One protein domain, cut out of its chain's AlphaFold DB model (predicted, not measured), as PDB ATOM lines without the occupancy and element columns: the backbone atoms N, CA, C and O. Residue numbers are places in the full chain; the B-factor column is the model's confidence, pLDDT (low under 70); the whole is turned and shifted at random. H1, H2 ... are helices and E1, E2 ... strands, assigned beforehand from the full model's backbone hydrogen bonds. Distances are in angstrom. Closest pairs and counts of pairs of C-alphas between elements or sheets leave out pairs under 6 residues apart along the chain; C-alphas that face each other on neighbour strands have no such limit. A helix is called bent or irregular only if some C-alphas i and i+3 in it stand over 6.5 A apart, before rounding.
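AT A GLANCE: This is residues 8 to 139 of the 561 residues of an uncharacterized protein of Vittaforma corneae (strain ATCC 50505) (UniProt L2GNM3). The chain zigzags through six helices, H1 to H6, each running the opposite way to the one before: a helical hairpin of H1 and H2 makes one end, H3 is in the middle, and H4, H5 and H6 make a three-helix bundle, their centres in a triangle, at the other end. From the bundle the stretch of residues 103 to 112 turns back along one side, through H7 beside H5, to a small hairpin of strands, E1 and E2, whose strand E1 packs on H3; short H8 follows it. The printed part has 132 residues with eight named helices and two named strands, in the order H1 H2 H3 H4 H5 H6 H7 E1 E2 H8; the sheet, E1 - E2, is antiparallel and the class is mostly helix. The whole is compact, with a radius of gyration of the C-alphas of 14.6 A and spans of 44 by 30 by 27 A.

IN THESE COORDINATES: Strand E1 is residues 124 to 127, 9.5 A from first to last C-alpha, with C-alpha 124 at (139.179, 160.162, 165.914). E2 is residues 130 to 133, 9.7 A long, and H8 is residues 134 to 137, 5.5 A long, ending with C-alpha 137 at (136.642, 150.656, 159.940). Before the sheet comes H7, residues 113 to 120, 10.6 A long. H3 is residues 44 to 52 and 12.5 A long. H2, residues 28 to 41, is the longest helix, at 20.0 A. H1, residues 8 to 18, begins with C-alpha 8 at (160.759, 158.302, 165.725) and is 16.5 A long; it is neither bent nor irregular, but only just: C-alphas 15 and 18 are 6.0 A apart. H4 is residues 60 to 71, 16.5 A long; H5 is residues 76 to 88, 18.5 A long; H6 is residues 94 to 102, 12.7 A long.

HOW THE PARTS SIT: E1 and E2 form a hairpin, antiparallel at 151 degrees, with N 125 and O 132 at 3.0 A and N 132 and O 125 at 2.8 A, within hydrogen-bond range. The closest C-alphas of H3 and E1, those of Gln 45 and Ala 127, are 5.7 A apart. H3 touches H4, opposite ways at a steep tilt of 53 degrees, the closest C-alphas being those of Leu 47 and Leu 66, 6.2 A apart. H4 is the hub, touching H3, H5 and H6. H4 and H5 form a helical hairpin at a shallow tilt of 14 degrees, with the C-alphas of Ser 67 and Ala 79 closest at 4.0 A. H5 and H6 form another, at a shallow tilt of 21 degrees, closest at the C-alphas of Leu 83 and Ile 97, 6.1 A. H4 touches H6 with residues 60 to 64 alone, the same way at a shallow tilt of 14 degrees, closest at the C-alphas of His 60 and Ile 97, 6.7 A. H7 is close to H5 but not clearly touching, the closest C-alphas being those of Ile 78 and Met 116, 6.3 A apart. H2 and H3 touch only at the corner, and only just, with 3 pairs of C-alphas within 8 A; the closest are those of Tyr 38 and Ile 46, 6.6 A apart. H1 and H2 form a helical hairpin at a shallow tilt of 33 degrees, only just short of steep, closest at the C-alphas of Leu 15 and Trp 34, 7.1 A. H8 is close to H3 but not clearly touching, with the C-alphas of His 52 and Cys 134 closest at 7.4 A. H1 is apart from E1 and E2. Every O i to N i+4 pair is within hydrogen-bond range in H2, H3, H4, H5, H6 and H7; in H1 it is 5 of 7, and H8 is too short for such a pair.

THE WHOLE: The two C-alphas farthest apart are those of Lys 10 and Glu 108, 45.4 A. The printed part, residues 8 to 139, has no cut. No link is long; those from H1 to H2, H3 to H4 and H6 to H7 are short, and the others are tight. The mean pLDDT of the printed part of this model is 88.9, and residues 134 to 139 are under 70.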
ATOM      1  N   LYS A   8     162.196 158.440 165.468       89.12
ATOM      2  CA  LYS A   8     160.759 158.302 165.725       89.12
ATOM      3  C   LYS A   8     160.026 157.852 164.459       89.12
ATOM      4  O   LYS A   8     159.398 156.802 164.491       89.12
ATOM      5  N   GLU A   9     160.193 158.573 163.347       88.81
ATOM      6  CA  GLU A   9     159.572 158.234 162.052       88.81
ATOM      7  C   GLU A   9     159.882 156.792 161.632       88.81
ATOM      8  O   GLU A   9     158.983 156.061 161.241       88.81
ATOM      9  N   LYS A  10     161.134 156.338 161.788       88.12
ATOM     10  CA  LYS A  10     161.518 154.948 161.477       88.12
ATOM     11  C   LYS A  10     160.796 153.909 162.346       88.12
ATOM     12  O   LYS A  10     160.510 152.820 161.862       88.12
ATOM     13  N   GLN A  11     160.511 154.219 163.613       89.19
ATOM     14  CA  GLN A  11     159.710 153.340 164.473       89.19
ATOM     15  C   GLN A  11     158.227 153.389 164.075       89.19
ATOM     16  O   GLN A  11     157.601 152.339 163.964       89.19
ATOM     17  N   GLU A  12     157.682 154.579 163.803       93.81
ATOM     18  CA  GLU A  12     156.294 154.753 163.353       93.81
ATOM     19  C   GLU A  12     156.038 154.042 162.012       93.81
ATOM     20  O   GLU A  12     155.023 153.370 161.881       93.81
ATOM     21  N   GLU A  13     156.963 154.095 161.049       90.88
ATOM     22  CA  GLU A  13     156.840 153.412 159.752       90.88
ATOM     23  C   GLU A  13     156.743 151.888 159.883       90.88
ATOM     24  O   GLU A  13     155.909 151.274 159.217       90.88
ATOM     25  N   ILE A  14     157.520 151.278 160.785       89.12
ATOM     26  CA  ILE A  14     157.453 149.834 161.052       89.12
ATOM     27  C   ILE A  14     156.128 149.464 161.733       89.12
ATOM     28  O   ILE A  14     155.531 148.448 161.393       89.12
ATOM     29  N   LEU A  15     155.623 150.287 162.659       94.19
ATOM     30  CA  LEU A  15     154.302 150.055 163.257       94.19
ATOM     31  C   LEU A  15     153.171 150.251 162.232       94.19
ATOM     32  O   LEU A  15     152.208 149.494 162.226       94.19
ATOM     33  N   LEU A  16     153.291 151.219 161.322       94.00
ATOM     34  CA  LEU A  16     152.308 151.467 160.264       94.00
ATOM     35  C   LEU A  16     152.279 150.361 159.197       94.00
ATOM     36  O   LEU A  16     151.206 150.070 158.676       94.00
ATOM     37  N   ALA A  17     153.418 149.736 158.881       89.69
ATOM     38  CA  ALA A  17     153.524 148.725 157.824       89.69
ATOM     39  C   ALA A  17     152.708 147.443 158.087       89.69
ATOM     40  O   ALA A  17     152.321 146.760 157.138       89.69
ATOM     41  N   TYR A  18     152.429 147.121 159.355       88.44
ATOM     42  CA  TYR A  18     151.795 145.856 159.752       88.44
ATOM     43  C   TYR A  18     150.486 146.024 160.543       88.44
ATOM     44  O   TYR A  18     149.891 145.028 160.954       88.44
ATOM     45  N   ILE A  19     150.012 147.258 160.763       92.00
ATOM     46  CA  ILE A  19     148.897 147.565 161.681       92.00
ATOM     47  C   ILE A  19     147.562 146.916 161.294       92.00
ATOM     48  O   ILE A  19     146.849 146.416 162.164       92.00
ATOM     49  N   ASP A  20     147.256 146.864 159.999       86.19
ATOM     50  CA  ASP A  20     145.991 146.330 159.483       86.19
ATOM     51  C   ASP A  20     146.062 144.839 159.112       86.19
ATOM     52  O   ASP A  20     145.037 144.220 158.818       86.19
ATOM     53  N   ILE A  21     147.252 144.229 159.179       81.06
ATOM     54  CA  ILE A  21     147.489 142.827 158.816       81.06
ATOM     55  C   ILE A  21     147.160 141.922 160.024       81.06
ATOM     56  O   ILE A  21     147.884 141.954 161.024       81.06
ATOM     57  N   PRO A  22     146.120 141.059 159.965       82.81
ATOM     58  CA  PRO A  22     145.613 140.354 161.151       82.81
ATOM     59  C   PRO A  22     146.624 139.447 161.867       82.81
ATOM     60  O   PRO A  22     146.521 139.267 163.077       82.81
ATOM     61  N   TYR A  23     147.614 138.910 161.146       79.75
ATOM     62  CA  TYR A  23     148.683 138.070 161.703       79.75
ATOM     63  C   TYR A  23     149.505 138.782 162.784       79.75
ATOM     64  O   TYR A  23     149.763 138.219 163.849       79.75
ATOM     65  N   PHE A  24     149.892 140.037 162.544       84.62
ATOM     66  CA  PHE A  24     150.795 140.744 163.448       84.62
ATOM     67  C   PHE A  24     150.102 141.192 164.737       84.62
ATOM     68  O   PHE A  24     150.769 141.315 165.761       84.62
ATOM     69  N   ARG A  25     148.766 141.324 164.740       89.56
ATOM     70  CA  ARG A  25     147.959 141.770 165.894       89.56
ATOM     71  C   ARG A  25     148.333 141.106 167.223       89.56
ATOM     72  O   ARG A  25     148.347 141.787 168.242       89.56
ATOM     73  N   ASN A  26     148.657 139.809 167.230       86.81
ATOM     74  CA  ASN A  26     149.073 139.089 168.443       86.81
ATOM     75  C   ASN A  26     150.494 138.487 168.377       86.81
ATOM     76  O   ASN A  26     150.858 137.673 169.227       86.81
ATOM     77  N   ASN A  27     151.315 138.913 167.410       88.62
ATOM     78  CA  ASN A  27     152.712 138.497 167.273       88.62
ATOM     79  C   ASN A  27     153.586 139.105 168.406       88.62
ATOM     80  O   ASN A  27     153.557 140.327 168.583       88.62
ATOM     81  N   PRO A  28     154.385 138.305 169.149       85.50
ATOM     82  CA  PRO A  28     155.176 138.801 170.282       85.50
ATOM     83  C   PRO A  28     156.164 139.915 169.915       85.50
ATOM     84  O   PRO A  28     156.207 140.946 170.582       85.50
ATOM     85  N   THR A  29     156.924 139.742 168.828       87.19
ATOM     86  CA  THR A  29     157.933 140.702 168.354       87.19
ATOM     87  C   THR A  29     157.299 142.040 167.986       87.19
ATOM     88  O   THR A  29     157.807 143.104 168.342       87.19
ATOM     89  N   TYR A  30     156.150 142.000 167.310       92.19
ATOM     90  CA  TYR A  30     155.399 143.199 166.952       92.19
ATOM     91  C   TYR A  30     154.859 143.924 168.190       92.19
ATOM     92  O   TYR A  30     154.994 145.142 168.313       92.19
ATOM     93  N   ILE A  31     154.310 143.177 169.151       93.81
ATOM     94  CA  ILE A  31     153.812 143.723 170.419       93.81
ATOM     95  C   ILE A  31     154.934 144.353 171.242       93.81
ATOM     96  O   ILE A  31     154.713 145.404 171.838       93.81
ATOM     97  N   GLU A  32     156.136 143.778 171.246       91.81
ATOM     98  CA  GLU A  32     157.269 144.369 171.958       91.81
ATOM     99  C   GLU A  32     157.762 145.666 171.287       91.81
ATOM    100  O   GLU A  32     158.129 146.613 171.984       91.81
ATOM    101  N   ARG A  33     157.657 145.791 169.952       94.12
ATOM    102  CA  ARG A  33     157.874 147.073 169.248       94.12
ATOM    103  C   ARG A  33     156.841 148.128 169.665       94.12
ATOM    104  O   ARG A  33     157.229 149.251 169.992       94.12
ATOM    105  N   TRP A  34     155.553 147.774 169.738       96.62
ATOM    106  CA  TRP A  34     154.504 148.667 170.261       96.62
ATOM    107  C   TRP A  34     154.726 149.046 171.729       96.62
ATOM    108  O   TRP A  34     154.614 150.220 172.081       96.62
ATOM    109  N   ARG A  35     155.072 148.078 172.588       95.19
ATOM    110  CA  ARG A  35     155.375 148.301 174.008       95.19
ATOM    111  C   ARG A  35     156.564 149.241 174.167       95.19
ATOM    112  O   ARG A  35     156.446 150.216 174.900       95.19
ATOM    113  N   THR A  36     157.661 149.000 173.449       94.50
ATOM    114  CA  THR A  36     158.856 149.860 173.440       94.50
ATOM    115  C   THR A  36     158.504 151.286 173.009       94.50
ATOM    116  O   THR A  36     158.910 152.253 173.655       94.50
ATOM    117  N   TYR A  37     157.704 151.435 171.948       95.88
ATOM    118  CA  TYR A  37     157.238 152.737 171.472       95.88
ATOM    119  C   TYR A  37     156.384 153.458 172.529       95.88
ATOM    120  O   TYR A  37     156.675 154.596 172.904       95.88
ATOM    121  N   TYR A  38     155.368 152.786 173.077       96.38
ATOM    122  CA  TYR A  38     154.521 153.349 174.126       96.38
ATOM    123  C   TYR A  38     155.311 153.678 175.404       96.38
ATOM    124  O   TYR A  38     155.117 154.743 175.979       96.38
ATOM    125  N   GLN A  39     156.244 152.830 175.842       94.31
ATOM    126  CA  GLN A  39     157.093 153.112 177.004       94.31
ATOM    127  C   GLN A  39     157.960 154.361 176.801       94.31
ATOM    128  O   GLN A  39     158.155 155.110 177.756       94.31
ATOM    129  N   ARG A  40     158.431 154.606 175.571       95.25
ATOM    130  CA  ARG A  40     159.274 155.755 175.215       95.25
ATOM    131  C   ARG A  40     158.519 157.084 175.165       95.25
ATOM    132  O   ARG A  40     159.082 158.099 175.564       95.25
ATOM    133  N   TYR A  41     157.289 157.093 174.648       93.75
ATOM    134  CA  TYR A  41     156.524 158.329 174.417       93.75
ATOM    135  C   TYR A  41     155.357 158.541 175.397       93.75
ATOM    136  O   TYR A  41     154.849 159.654 175.492       93.75
ATOM    137  N   LYS A  42     154.934 157.490 176.113       93.38
ATOM    138  CA  LYS A  42     153.824 157.442 177.092       93.38
ATOM    139  C   LYS A  42     152.499 158.065 176.628       93.38
ATOM    140  O   LYS A  42     151.664 158.463 177.436       93.38
ATOM    141  N   ASP A  43     152.284 158.068 175.316       93.62
ATOM    142  CA  ASP A  43     151.074 158.555 174.664       93.62
ATOM    143  C   ASP A  43     149.911 157.548 174.822       93.62
ATOM    144  O   ASP A  43     150.000 156.428 174.313       93.62
ATOM    145  N   PRO A  44     148.802 157.904 175.499       92.19
ATOM    146  CA  PRO A  44     147.654 157.014 175.659       92.19
ATOM    147  C   PRO A  44     146.856 156.795 174.363       92.19
ATOM    148  O   PRO A  44     146.121 155.811 174.280       92.19
ATOM    149  N   GLN A  45     147.007 157.646 173.339       93.50
ATOM    150  CA  GLN A  45     146.374 157.434 172.029       93.50
ATOM    151  C   GLN A  45     146.915 156.168 171.351       93.50
ATOM    152  O   GLN A  45     146.186 155.494 170.629       93.50
ATOM    153  N   ILE A  46     148.163 155.785 171.647       95.06
ATOM    154  CA  ILE A  46     148.756 154.519 171.201       95.06
ATOM    155  C   ILE A  46     148.019 153.318 171.804       95.06
ATOM    156  O   ILE A  46     147.694 152.383 171.079       95.06
ATOM    157  N   LEU A  47     147.689 153.355 173.100       94.81
ATOM    158  CA  LEU A  47     146.935 152.277 173.752       94.81
ATOM    159  C   LEU A  47     145.511 152.159 173.185       94.81
ATOM    160  O   LEU A  47     145.033 151.050 172.957       94.81
ATOM    161  N   LEU A  48     144.853 153.295 172.922       93.50
ATOM    162  CA  LEU A  48     143.530 153.335 172.287       93.50
ATOM    163  C   LEU A  48     143.575 152.800 170.847       93.50
ATOM    164  O   LEU A  48     142.730 151.984 170.480       93.50
ATOM    165  N   LEU A  49     144.579 153.195 170.053       94.19
ATOM    166  CA  LEU A  49     144.781 152.695 168.690       94.19
ATOM    167  C   LEU A  49     144.992 151.178 168.683       94.19
ATOM    168  O   LEU A  49     144.351 150.474 167.906       94.19
ATOM    169  N   MET A  50     145.857 150.667 169.563       94.88
ATOM    170  CA  MET A  50     146.105 149.232 169.688       94.88
ATOM    171  C   MET A  50     144.843 148.465 170.098       94.88
ATOM    172  O   MET A  50     144.531 147.457 169.468       94.88
ATOM    173  N   TYR A  51     144.090 148.956 171.091       93.56
ATOM    174  CA  TYR A  51     142.822 148.350 171.513       93.56
ATOM    175  C   TYR A  51     141.810 148.309 170.355       93.56
ATOM    176  O   TYR A  51     141.261 147.246 170.061       93.56
ATOM    177  N   HIS A  52     141.634 149.417 169.623       90.31
ATOM    178  CA  HIS A  52     140.735 149.476 168.464       90.31
ATOM    179  C   HIS A  52     141.166 148.532 167.325       90.31
ATOM    180  O   HIS A  52     140.351 147.785 166.788       90.31
ATOM    181  N   LYS A  53     142.462 148.508 166.987       90.94
ATOM    182  CA  LYS A  53     143.044 147.617 165.963       90.94
ATOM    183  C   LYS A  53     143.153 146.150 166.414       90.94
ATOM    184  O   LYS A  53     143.641 145.318 165.648       90.94
ATOM    185  N   GLN A  54     142.696 145.815 167.626       93.00
ATOM    186  CA  GLN A  54     142.781 144.482 168.237       93.00
ATOM    187  C   GLN A  54     144.225 143.951 168.323       93.00
ATOM    188  O   GLN A  54     144.475 142.753 168.165       93.00
ATOM    189  N   ILE A  55     145.182 144.853 168.549       94.56
ATOM    190  CA  ILE A  55     146.599 144.544 168.742       94.56
ATOM    191  C   ILE A  55     146.834 144.276 170.230       94.56
ATOM    192  O   ILE A  55     146.363 145.015 171.089       94.56
ATOM    193  N   SER A  56     147.600 143.229 170.542       95.50
ATOM    194  CA  SER A  56     147.882 142.782 171.911       95.50
ATOM    195  C   SER A  56     146.665 142.258 172.694       95.50
ATOM    196  O   SER A  56     146.751 142.105 173.914       95.50
ATOM    197  N   THR A  57     145.566 141.909 172.013       93.44
ATOM    198  CA  THR A  57     144.308 141.409 172.604       93.44
ATOM    199  C   THR A  57     144.490 140.249 173.586       93.44
ATOM    200  O   THR A  57     143.776 140.204 174.584       93.44
ATOM    201  N   PHE A  58     145.447 139.340 173.363       93.19
ATOM    202  CA  PHE A  58     145.692 138.195 174.258       93.19
ATOM    203  C   PHE A  58     146.707 138.461 175.385       93.19
ATOM    204  O   PHE A  58     147.012 137.564 176.166       93.19
ATOM    205  N   TYR A  59     147.228 139.681 175.533       93.69
ATOM    206  CA  TYR A  59     148.276 139.983 176.512       93.69
ATOM    207  C   TYR A  59     147.782 141.001 177.543       93.69
ATOM    208  O   TYR A  59     147.352 142.098 177.202       93.69
ATOM    209  N   HIS A  60     147.919 140.671 178.826       94.00
ATOM    210  CA  HIS A  60     147.413 141.462 179.955       94.00
ATOM    211  C   HIS A  60     147.890 142.930 179.990       94.00
ATOM    212  O   HIS A  60     147.151 143.808 180.433       94.00
ATOM    213  N   TRP A  61     149.111 143.222 179.524       95.69
ATOM    214  CA  TRP A  61     149.766 144.518 179.749       95.69
ATOM    215  C   TRP A  61     149.036 145.721 179.130       95.69
ATOM    216  O   TRP A  61     149.003 146.776 179.762       95.69
ATOM    217  N   ILE A  62     148.429 145.581 177.942       96.12
ATOM    218  CA  ILE A  62     147.701 146.688 177.295       96.12
ATOM    219  C   ILE A  62     146.487 147.098 178.136       96.12
ATOM    220  O   ILE A  62     146.259 148.283 178.358       96.12
ATOM    221  N   TYR A  63     145.763 146.119 178.682       96.94
ATOM    222  CA  TYR A  63     144.607 146.348 179.544       96.94
ATOM    223  C   TYR A  63     145.006 146.965 180.890       96.94
ATOM    224  O   TYR A  63     144.264 147.797 181.404       96.94
ATOM    225  N   LEU A  64     146.175 146.612 181.438       97.12
ATOM    226  CA  LEU A  64     146.713 147.221 182.662       97.12
ATOM    227  C   LEU A  64     147.140 148.683 182.454       97.12
ATOM    228  O   LEU A  64     146.804 149.538 183.268       97.12
ATOM    229  N   GLU A  65     147.862 148.999 181.377       97.25
ATOM    230  CA  GLU A  65     148.274 150.381 181.079       97.25
ATOM    231  C   GLU A  65     147.059 151.256 180.706       97.25
ATOM    232  O   GLU A  65     146.945 152.394 181.169       97.25
ATOM    233  N   LEU A  66     146.096 150.714 179.948       95.62
ATOM    234  CA  LEU A  66     144.869 151.425 179.585       95.62
ATOM    235  C   LEU A  66     143.942 151.619 180.800       95.62
ATOM    236  O   LEU A  66     143.407 152.713 180.983       95.62
ATOM    237  N   SER A  67     143.788 150.626 181.686       96.81
ATOM    238  CA  SER A  67     142.999 150.796 182.915       96.81
ATOM    239  C   SER A  67     143.643 151.816 183.861       96.81
ATOM    240  O   SER A  67     142.946 152.699 184.363       96.81
ATOM    241  N   GLN A  68     144.973 151.805 184.017       96.69
ATOM    242  CA  GLN A  68     145.704 152.840 184.757       96.69
ATOM    243  C   GLN A  68     145.523 154.241 184.158       96.69
ATOM    244  O   GLN A  68     145.433 155.213 184.909       96.69
ATOM    245  N   HIS A  69     145.455 154.375 182.829       95.50
ATOM    246  CA  HIS A  69     145.161 155.656 182.180       95.50
ATOM    247  C   HIS A  69     143.778 156.198 182.577       95.50
ATOM    248  O   HIS A  69     143.651 157.383 182.893       95.50
ATOM    249  N   PHE A  70     142.755 155.342 182.626       94.75
ATOM    250  CA  PHE A  70     141.408 155.743 183.042       94.75
ATOM    251  C   PHE A  70     141.270 155.954 184.559       94.75
ATOM    252  O   PHE A  70     140.565 156.873 184.975       94.75
ATOM    253  N   LEU A  71     142.008 155.215 185.396       95.75
ATOM    254  CA  LEU A  71     142.117 155.505 186.835       95.75
ATOM    255  C   LEU A  71     142.728 156.894 187.086       95.75
ATOM    256  O   LEU A  71     142.173 157.670 187.858       95.75
ATOM    257  N   LYS A  72     143.798 157.261 186.363       95.69
ATOM    258  CA  LYS A  72     144.418 158.605 186.415       95.69
ATOM    259  C   LYS A  72     143.497 159.735 185.925       95.69
ATOM    260  O   LYS A  72     143.764 160.895 186.212       95.69
ATOM    261  N   LYS A  73     142.418 159.407 185.205       94.19
ATOM    262  CA  LYS A  73     141.348 160.329 184.780       94.19
ATOM    263  C   LYS A  73     140.125 160.321 185.709       94.19
ATOM    264  O   LYS A  73     139.102 160.900 185.354       94.19
ATOM    265  N   SER A  74     140.195 159.653 186.863       94.19
ATOM    266  CA  SER A  74     139.063 159.460 187.785       94.19
ATOM    267  C   SER A  74     137.855 158.768 187.132       94.19
ATOM    268  O   SER A  74     136.704 159.094 187.412       94.19
ATOM    269  N   GLN A  75     138.112 157.797 186.245       93.31
ATOM    270  CA  GLN A  75     137.095 157.013 185.529       93.31
ATOM    271  C   GLN A  75     137.204 155.503 185.858       93.31
ATOM    272  O   GLN A  75     137.421 154.685 184.956       93.31
ATOM    273  N   PRO A  76     137.057 155.100 187.142       95.06
ATOM    274  CA  PRO A  76     137.233 153.713 187.591       95.06
ATOM    275  C   PRO A  76     136.292 152.721 186.898       95.06
ATOM    276  O   PRO A  76     136.692 151.593 186.627       95.06
ATOM    277  N   GLN A  77     135.085 153.142 186.514       94.25
ATOM    278  CA  GLN A  77     134.136 152.316 185.765       94.25
ATOM    279  C   GLN A  77     134.671 151.872 184.390       94.25
ATOM    280  O   GLN A  77     134.436 150.736 183.977       94.25
ATOM    281  N   ILE A  78     135.448 152.725 183.703       93.88
ATOM    282  CA  ILE A  78     136.056 152.388 182.405       93.88
ATOM    283  C   ILE A  78     137.247 151.450 182.628       93.88
ATOM    284  O   ILE A  78     137.373 150.436 181.944       93.88
ATOM    285  N   ALA A  79     138.077 151.731 183.638       95.81
ATOM    286  CA  ALA A  79     139.173 150.853 184.043       95.81
ATOM    287  C   ALA A  79     138.678 149.434 184.388       95.81
ATOM    288  O   ALA A  79     139.244 148.447 183.919       95.81
ATOM    289  N   HIS A  80     137.572 149.335 185.130       96.06
ATOM    290  CA  HIS A  80     136.931 148.074 185.496       96.06
ATOM    291  C   HIS A  80     136.368 147.344 184.267       96.06
ATOM    292  O   HIS A  80     136.581 146.142 184.111       96.06
ATOM    293  N   PHE A  81     135.723 148.062 183.339       95.50
ATOM    294  CA  PHE A  81     135.271 147.493 182.067       95.50
ATOM    295  C   PHE A  81     136.425 146.897 181.240       95.50
ATOM    296  O   PHE A  81     136.309 145.761 180.782       95.50
ATOM    297  N   ILE A  82     137.543 147.619 181.101       96.12
ATOM    298  CA  ILE A  82     138.730 147.183 180.342       96.12
ATOM    299  C   ILE A  82     139.312 145.884 180.912       96.12
ATOM    300  O   ILE A  82     139.603 144.955 180.160       96.12
ATOM    301  N   LEU A  83     139.459 145.786 182.236       97.00
ATOM    302  CA  LEU A  83     139.991 144.574 182.865       97.00
ATOM    303  C   LEU A  83     139.026 143.381 182.735       97.00
ATOM    304  O   LEU A  83     139.465 142.258 182.495       97.00
ATOM    305  N   HIS A  84     137.710 143.609 182.786       95.12
ATOM    306  CA  HIS A  84     136.721 142.560 182.502       95.12
ATOM    307  C   HIS A  84     136.643 142.161 181.017       95.12
ATOM    308  O   HIS A  84     136.236 141.038 180.723       95.12
ATOM    309  N   GLU A  85     137.037 143.020 180.071       94.62
ATOM    310  CA  GLU A  85     137.276 142.605 178.676       94.62
ATOM    311  C   GLU A  85     138.532 141.732 178.561       94.62
ATOM    312  O   GLU A  85     138.479 140.703 177.892       94.62
ATOM    313  N   ALA A  86     139.617 142.053 179.274       95.56
ATOM    314  CA  ALA A  86     140.826 141.222 179.301       95.56
ATOM    315  C   ALA A  86     140.537 139.780 179.760       95.56
ATOM    316  O   ALA A  86     141.017 138.823 179.151       95.56
ATOM    317  N   LEU A  87     139.704 139.612 180.797       93.81
ATOM    318  CA  LEU A  87     139.271 138.286 181.256       93.81
ATOM    319  C   LEU A  87     138.433 137.545 180.201       93.81
ATOM    320  O   LEU A  87     138.646 136.355 179.991       93.81
ATOM    321  N   LYS A  88     137.523 138.231 179.496       94.12
ATOM    322  CA  LYS A  88     136.712 137.632 178.412       94.12
ATOM    323  C   LYS A  88     137.546 137.237 177.195       94.12
ATOM    324  O   LYS A  88     137.206 136.279 176.509       94.12
ATOM    325  N   ASN A  89     138.637 137.958 176.954       90.81
ATOM    326  CA  ASN A  89     139.570 137.710 175.862       90.81
ATOM    327  C   ASN A  89     140.645 136.661 176.218       90.81
ATOM    328  O   ASN A  89     141.543 136.440 175.413       90.81
ATOM    329  N   ASN A  90     140.549 135.998 177.382       91.50
ATOM    330  CA  ASN A  90     141.439 134.913 177.826       91.50
ATOM    331  C   ASN A  90     142.938 135.272 177.758       91.50
ATOM    332  O   ASN A  90     143.741 134.533 177.188       91.50
ATOM    333  N   VAL A  91     143.324 136.427 178.314       93.06
ATOM    334  CA  VAL A  91     144.726 136.880 178.274       93.06
ATOM    335  C   VAL A  91     145.701 135.939 178.997       93.06
ATOM    336  O   VAL A  91     145.373 135.374 180.039       93.06
ATOM    337  N   TYR A  92     146.945 135.869 178.505       84.62
ATOM    338  CA  TYR A  92     148.021 134.985 178.994       84.62
ATOM    339  C   TYR A  92     148.408 135.127 180.484       84.62
ATOM    340  O   TYR A  92     149.158 134.303 180.992       84.62
ATOM    341  N   ASP A  93     147.926 136.156 181.189       89.50
ATOM    342  CA  ASP A  93     148.026 136.262 182.652       89.50
ATOM    343  C   ASP A  93     146.730 136.877 183.196       89.50
ATOM    344  O   ASP A  93     146.589 138.096 183.338       89.50
ATOM    345  N   ALA A  94     145.743 136.020 183.448       92.25
ATOM    346  CA  ALA A  94     144.472 136.421 184.042       92.25
ATOM    347  C   ALA A  94     144.587 136.733 185.549       92.25
ATOM    348  O   ALA A  94     143.696 137.379 186.102       92.25
ATOM    349  N   THR A  95     145.663 136.307 186.220       95.56
ATOM    350  CA  THR A  95     145.876 136.537 187.658       95.56
ATOM    351  C   THR A  95     146.195 138.004 187.919       95.56
ATOM    352  O   THR A  95     145.485 138.648 188.690       95.56
ATOM    353  N   ARG A  96     147.140 138.587 187.168       95.94
ATOM    354  CA  ARG A  96     147.440 140.030 187.232       95.94
ATOM    355  C   ARG A  96     146.242 140.918 186.906       95.94
ATOM    356  O   ARG A  96     146.154 142.033 187.410       95.94
ATOM    357  N   ILE A  97     145.319 140.443 186.068       97.50
ATOM    358  CA  ILE A  97     144.073 141.163 185.779       97.50
ATOM    359  C   ILE A  97     143.128 141.143 186.989       97.50
ATOM    360  O   ILE A  97     142.585 142.192 187.328       97.50
ATOM    361  N   LYS A  98     142.958 140.000 187.670       96.81
ATOM    362  CA  LYS A  98     142.144 139.899 188.900       96.81
ATOM    363  C   LYS A  98     142.693 140.801 190.007       96.81
ATOM    364  O   LYS A  98     141.967 141.658 190.502       96.81
ATOM    365  N   GLU A  99     143.992 140.705 190.282       96.81
ATOM    366  CA  GLU A  99     144.686 141.591 191.222       96.81
ATOM    367  C   GLU A  99     144.497 143.081 190.900       96.81
ATOM    368  O   GLU A  99     144.467 143.920 191.796       96.81
ATOM    369  N   ALA A 100     144.441 143.441 189.614       96.88
ATOM    370  CA  ALA A 100     144.250 144.819 189.187       96.88
ATOM    371  C   ALA A 100     142.787 145.279 189.309       96.88
ATOM    372  O   ALA A 100     142.568 146.464 189.536       96.88
ATOM    373  N   ILE A 101     141.807 144.371 189.208       96.56
ATOM    374  CA  ILE A 101     140.383 144.651 189.472       96.56
ATOM    375  C   ILE A 101     140.164 144.935 190.961       96.56
ATOM    376  O   ILE A 101     139.509 145.917 191.298       96.56
ATOM    377  N   GLU A 102     140.758 144.134 191.849       95.62
ATOM    378  CA  GLU A 102     140.673 144.303 193.312       95.62
ATOM    379  C   GLU A 102     141.239 145.651 193.800       95.62
ATOM    380  O   GLU A 102     140.833 146.161 194.841       95.62
ATOM    381  N   LYS A 103     142.150 146.251 193.025       95.62
ATOM    382  CA  LYS A 103     142.790 147.547 193.307       95.62
ATOM    383  C   LYS A 103     142.014 148.750 192.729       95.62
ATOM    384  O   LYS A 103     142.487 149.881 192.844       95.62
ATOM    385  N   ILE A 104     140.849 148.546 192.101       95.00
ATOM    386  CA  ILE A 104     140.008 149.636 191.576       95.00
ATOM    387  C   ILE A 104     139.163 150.257 192.705       95.00
ATOM    388  O   ILE A 104     138.452 149.527 193.395       95.00
ATOM    389  N   PRO A 105     139.168 151.597 192.879       93.12
ATOM    390  CA  PRO A 105     138.297 152.266 193.844       93.12
ATOM    391  C   PRO A 105     136.809 151.984 193.578       93.12
ATOM    392  O   PRO A 105     136.397 151.985 192.413       93.12
ATOM    393  N   PRO A 106     135.980 151.791 194.622       90.25
ATOM    394  CA  PRO A 106     134.554 151.521 194.456       90.25
ATOM    395  C   PRO A 106     133.846 152.671 193.726       90.25
ATOM    396  O   PRO A 106     134.149 153.846 193.937       90.25
ATOM    397  N   PHE A 107     132.879 152.328 192.872       90.00
ATOM    398  CA  PHE A 107     132.110 153.283 192.075       90.00
ATOM    399  C   PHE A 107     130.623 152.910 192.052       90.00
ATOM    400  O   PHE A 107     130.254 151.746 191.927       90.00
ATOM    401  N   GLU A 108     129.754 153.914 192.154       78.56
ATOM    402  CA  GLU A 108     128.308 153.723 192.352       78.56
ATOM    403  C   GLU A 108     127.564 153.283 191.079       78.56
ATOM    404  O   GLU A 108     126.498 152.666 191.132       78.56
ATOM    405  N   LYS A 109     128.103 153.631 189.904       74.12
ATOM    406  CA  LYS A 109     127.394 153.495 188.627       74.12
ATOM    407  C   LYS A 109     127.564 152.105 188.020       74.12
ATOM    408  O   LYS A 109     128.594 151.801 187.417       74.12
ATOM    409  N   LYS A 110     126.487 151.312 188.058       80.69
ATOM    410  CA  LYS A 110     126.265 150.246 187.067       80.69
ATOM    411  C   LYS A 110     126.293 150.865 185.664       80.69
ATOM    412  O   LYS A 110     125.667 151.898 185.438       80.69
ATOM    413  N   TYR A 111     127.006 150.234 184.738       85.19
ATOM    414  CA  TYR A 111     127.188 150.692 183.359       85.19
ATOM    415  C   TYR A 111     126.726 149.623 182.364       85.19
ATOM    416  O   TYR A 111     126.819 148.428 182.657       85.19
ATOM    417  N   SER A 112     126.270 150.014 181.168       85.88
ATOM    418  CA  SER A 112     126.062 149.053 180.080       85.88
ATOM    419  C   SER A 112     127.354 148.832 179.281       85.88
ATOM    420  O   SER A 112     128.281 149.649 179.306       85.88
ATOM    421  N   LYS A 113     127.423 147.728 178.517       82.25
ATOM    422  CA  LYS A 113     128.508 147.527 177.538       82.25
ATOM    423  C   LYS A 113     128.465 148.585 176.421       82.25
ATOM    424  O   LYS A 113     129.519 148.941 175.907       82.25
ATOM    425  N   GLY A 114     127.282 149.103 176.077       81.12
ATOM    426  CA  GLY A 114     127.120 150.151 175.067       81.12
ATOM    427  C   GLY A 114     127.786 151.462 175.480       81.12
ATOM    428  O   GLY A 114     128.585 151.998 174.719       81.12
ATOM    429  N   ASP A 115     127.537 151.924 176.708       83.12
ATOM    430  CA  ASP A 115     128.092 153.188 177.220       83.12
ATOM    431  C   ASP A 115     129.622 153.140 177.289       83.12
ATOM    432  O   ASP A 115     130.308 154.055 176.836       83.12
ATOM    433  N   MET A 116     130.173 152.045 177.826       86.69
ATOM    434  CA  MET A 116     131.622 151.879 177.965       86.69
ATOM    435  C   MET A 116     132.321 151.758 176.605       86.69
ATOM    436  O   MET A 116     133.363 152.379 176.406       86.69
ATOM    437  N   LEU A 117     131.735 151.039 175.638       82.12
ATOM    438  CA  LEU A 117     132.259 151.021 174.269       82.12
ATOM    439  C   LEU A 117     132.119 152.382 173.575       82.12
ATOM    440  O   LEU A 117     133.017 152.760 172.833       82.12
ATOM    441  N   GLY A 118     131.054 153.145 173.835       78.25
ATOM    442  CA  GLY A 118     130.895 154.510 173.321       78.25
ATOM    443  C   GLY A 118     131.947 155.490 173.855       78.25
ATOM    444  O   GLY A 118     132.363 156.391 173.132       78.25
ATOM    445  N   LEU A 119     132.416 155.290 175.091       81.31
ATOM    446  CA  LEU A 119     133.496 156.076 175.702       81.31
ATOM    447  C   LEU A 119     134.898 155.654 175.229       81.31
ATOM    448  O   LEU A 119     135.800 156.490 175.191       81.31
ATOM    449  N   LEU A 120     135.088 154.381 174.867       82.12
ATOM    450  CA  LEU A 120     136.351 153.860 174.325       82.12
ATOM    451  C   LEU A 120     136.488 154.084 172.811       82.12
ATOM    452  O   LEU A 120     137.600 154.273 172.322       82.12
ATOM    453  N   ASN A 121     135.379 154.097 172.067       73.81
ATOM    454  CA  ASN A 121     135.352 154.340 170.626       73.81
ATOM    455  C   ASN A 121     135.378 155.850 170.317       73.81
ATOM    456  O   ASN A 121     134.422 156.441 169.804       73.81
ATOM    457  N   THR A 122     136.495 156.492 170.657       73.62
ATOM    458  CA  THR A 122     136.786 157.868 170.252       73.62
ATOM    459  C   THR A 122     136.859 157.941 168.729       73.62
ATOM    460  O   THR A 122     137.816 157.443 168.142       73.62
ATOM    461  N   ARG A 123     135.866 158.587 168.092       72.38
ATOM    462  CA  ARG A 123     135.713 158.649 166.619       72.38
ATOM    463  C   ARG A 123     137.005 158.958 165.858       72.38
ATOM    464  O   ARG A 123     137.181 158.430 164.770       72.38
ATOM    465  N   ASN A 124     137.864 159.802 166.432       83.00
ATOM    466  CA  ASN A 124     139.179 160.162 165.914       83.00
ATOM    467  C   ASN A 124     140.242 159.866 166.984       83.00
ATOM    468  O   ASN A 124     140.255 160.533 168.021       83.00
ATOM    469  N   ILE A 125     141.146 158.920 166.724       89.38
ATOM    470  CA  ILE A 125     142.363 158.698 167.526       89.38
ATOM    471  C   ILE A 125     143.526 159.396 166.813       89.38
ATOM    472  O   ILE A 125     143.711 159.190 165.617       89.38
ATOM    473  N   GLN A 126     144.319 160.212 167.509       90.75
ATOM    474  CA  GLN A 126     145.498 160.872 166.926       90.75
ATOM    475  C   GLN A 126     146.772 160.156 167.374       90.75
ATOM    476  O   GLN A 126     147.182 160.290 168.520       90.75
ATOM    477  N   ALA A 127     147.377 159.366 166.484       91.44
ATOM    478  CA  ALA A 127     148.489 158.472 166.805       91.44
ATOM    479  C   ALA A 127     149.341 158.152 165.563       91.44
ATOM    480  O   ALA A 127     148.826 158.091 164.447       91.44
ATOM    481  N   LEU A 128     150.645 157.913 165.754       90.81
ATOM    482  CA  LEU A 128     151.615 157.627 164.676       90.81
ATOM    483  C   LEU A 128     151.608 158.678 163.541       90.81
ATOM    484  O   LEU A 128     151.613 158.342 162.356       90.81
ATOM    485  N   GLY A 129     151.496 159.961 163.907       85.56
ATOM    486  CA  GLY A 129     151.426 161.084 162.963       85.56
ATOM    487  C   GLY A 129     150.138 161.170 162.127       85.56
ATOM    488  O   GLY A 129     150.091 161.961 161.188       85.56
ATOM    489  N   LYS A 130     149.105 160.372 162.436       89.06
ATOM    490  CA  LYS A 130     147.852 160.274 161.667       89.06
ATOM    491  C   LYS A 130     146.613 160.387 162.558       89.06
ATOM    492  O   LYS A 130     146.661 160.081 163.749       89.06
ATOM    493  N   THR A 131     145.489 160.766 161.951       88.62
ATOM    494  CA  THR A 131     144.155 160.644 162.557       88.62
ATOM    495  C   THR A 131     143.493 159.361 162.057       88.62
ATOM    496  O   THR A 131     143.345 159.169 160.854       88.62
ATOM    497  N   TRP A 132     143.082 158.490 162.976       86.12
ATOM    498  CA  TRP A 132     142.409 157.223 162.696       86.12
ATOM    499  C   TRP A 132     140.909 157.384 162.941       86.12
ATOM    500  O   TRP A 132     140.505 157.661 164.072       86.12
ATOM    501  N   ASN A 133     140.093 157.224 161.895       78.31
ATOM    502  CA  ASN A 133     138.636 157.316 162.000       78.31
ATOM    503  C   ASN A 133     138.025 155.932 162.264       78.31
ATOM    504  O   ASN A 133     137.705 155.181 161.339       78.31
ATOM    505  N   CYS A 134     137.831 155.624 163.544       63.50
ATOM    506  CA  CYS A 134     137.321 154.340 164.013       63.50
ATOM    507  C   CYS A 134     135.929 153.988 163.461       63.50
ATOM    508  O   CYS A 134     135.638 152.814 163.243       63.50
ATOM    509  N   SER A 135     135.071 154.979 163.175       53.78
ATOM    510  CA  SER A 135     133.691 154.698 162.742       53.78
ATOM    511  C   SER A 135     133.575 154.069 161.349       53.78
ATOM    512  O   SER A 135     132.655 153.279 161.122       53.78
ATOM    513  N   ASN A 136     134.526 154.330 160.448       44.19
ATOM    514  CA  ASN A 136     134.505 153.765 159.094       44.19
ATOM    515  C   ASN A 136     135.045 152.323 159.055       44.19
ATOM    516  O   ASN A 136     134.566 151.500 158.278       44.19
ATOM    517  N   GLU A 137     136.010 151.985 159.917       44.28
ATOM    518  CA  GLU A 137     136.642 150.656 159.940       44.28
ATOM    519  C   GLU A 137     135.692 149.551 160.433       44.28
ATOM    520  O   GLU A 137     135.812 148.396 160.016       44.28
ATOM    521  N   THR A 138     134.693 149.906 161.252       38.88
ATOM    522  CA  THR A 138     133.663 148.978 161.754       38.88
ATOM    523  C   THR A 138     132.887 148.245 160.655       38.88
ATOM    524  O   THR A 138     132.352 147.172 160.921       38.88
ATOM    525  N   PHE A 139     132.832 148.773 159.428       31.28
ATOM    526  CA  PHE A 139     132.150 148.121 158.304       31.28
ATOM    527  C   PHE A 139     132.999 147.062 157.579       31.28
ATOM    528  O   PHE A 139     132.428 146.187 156.932       31.28
TER     529      PHE A 139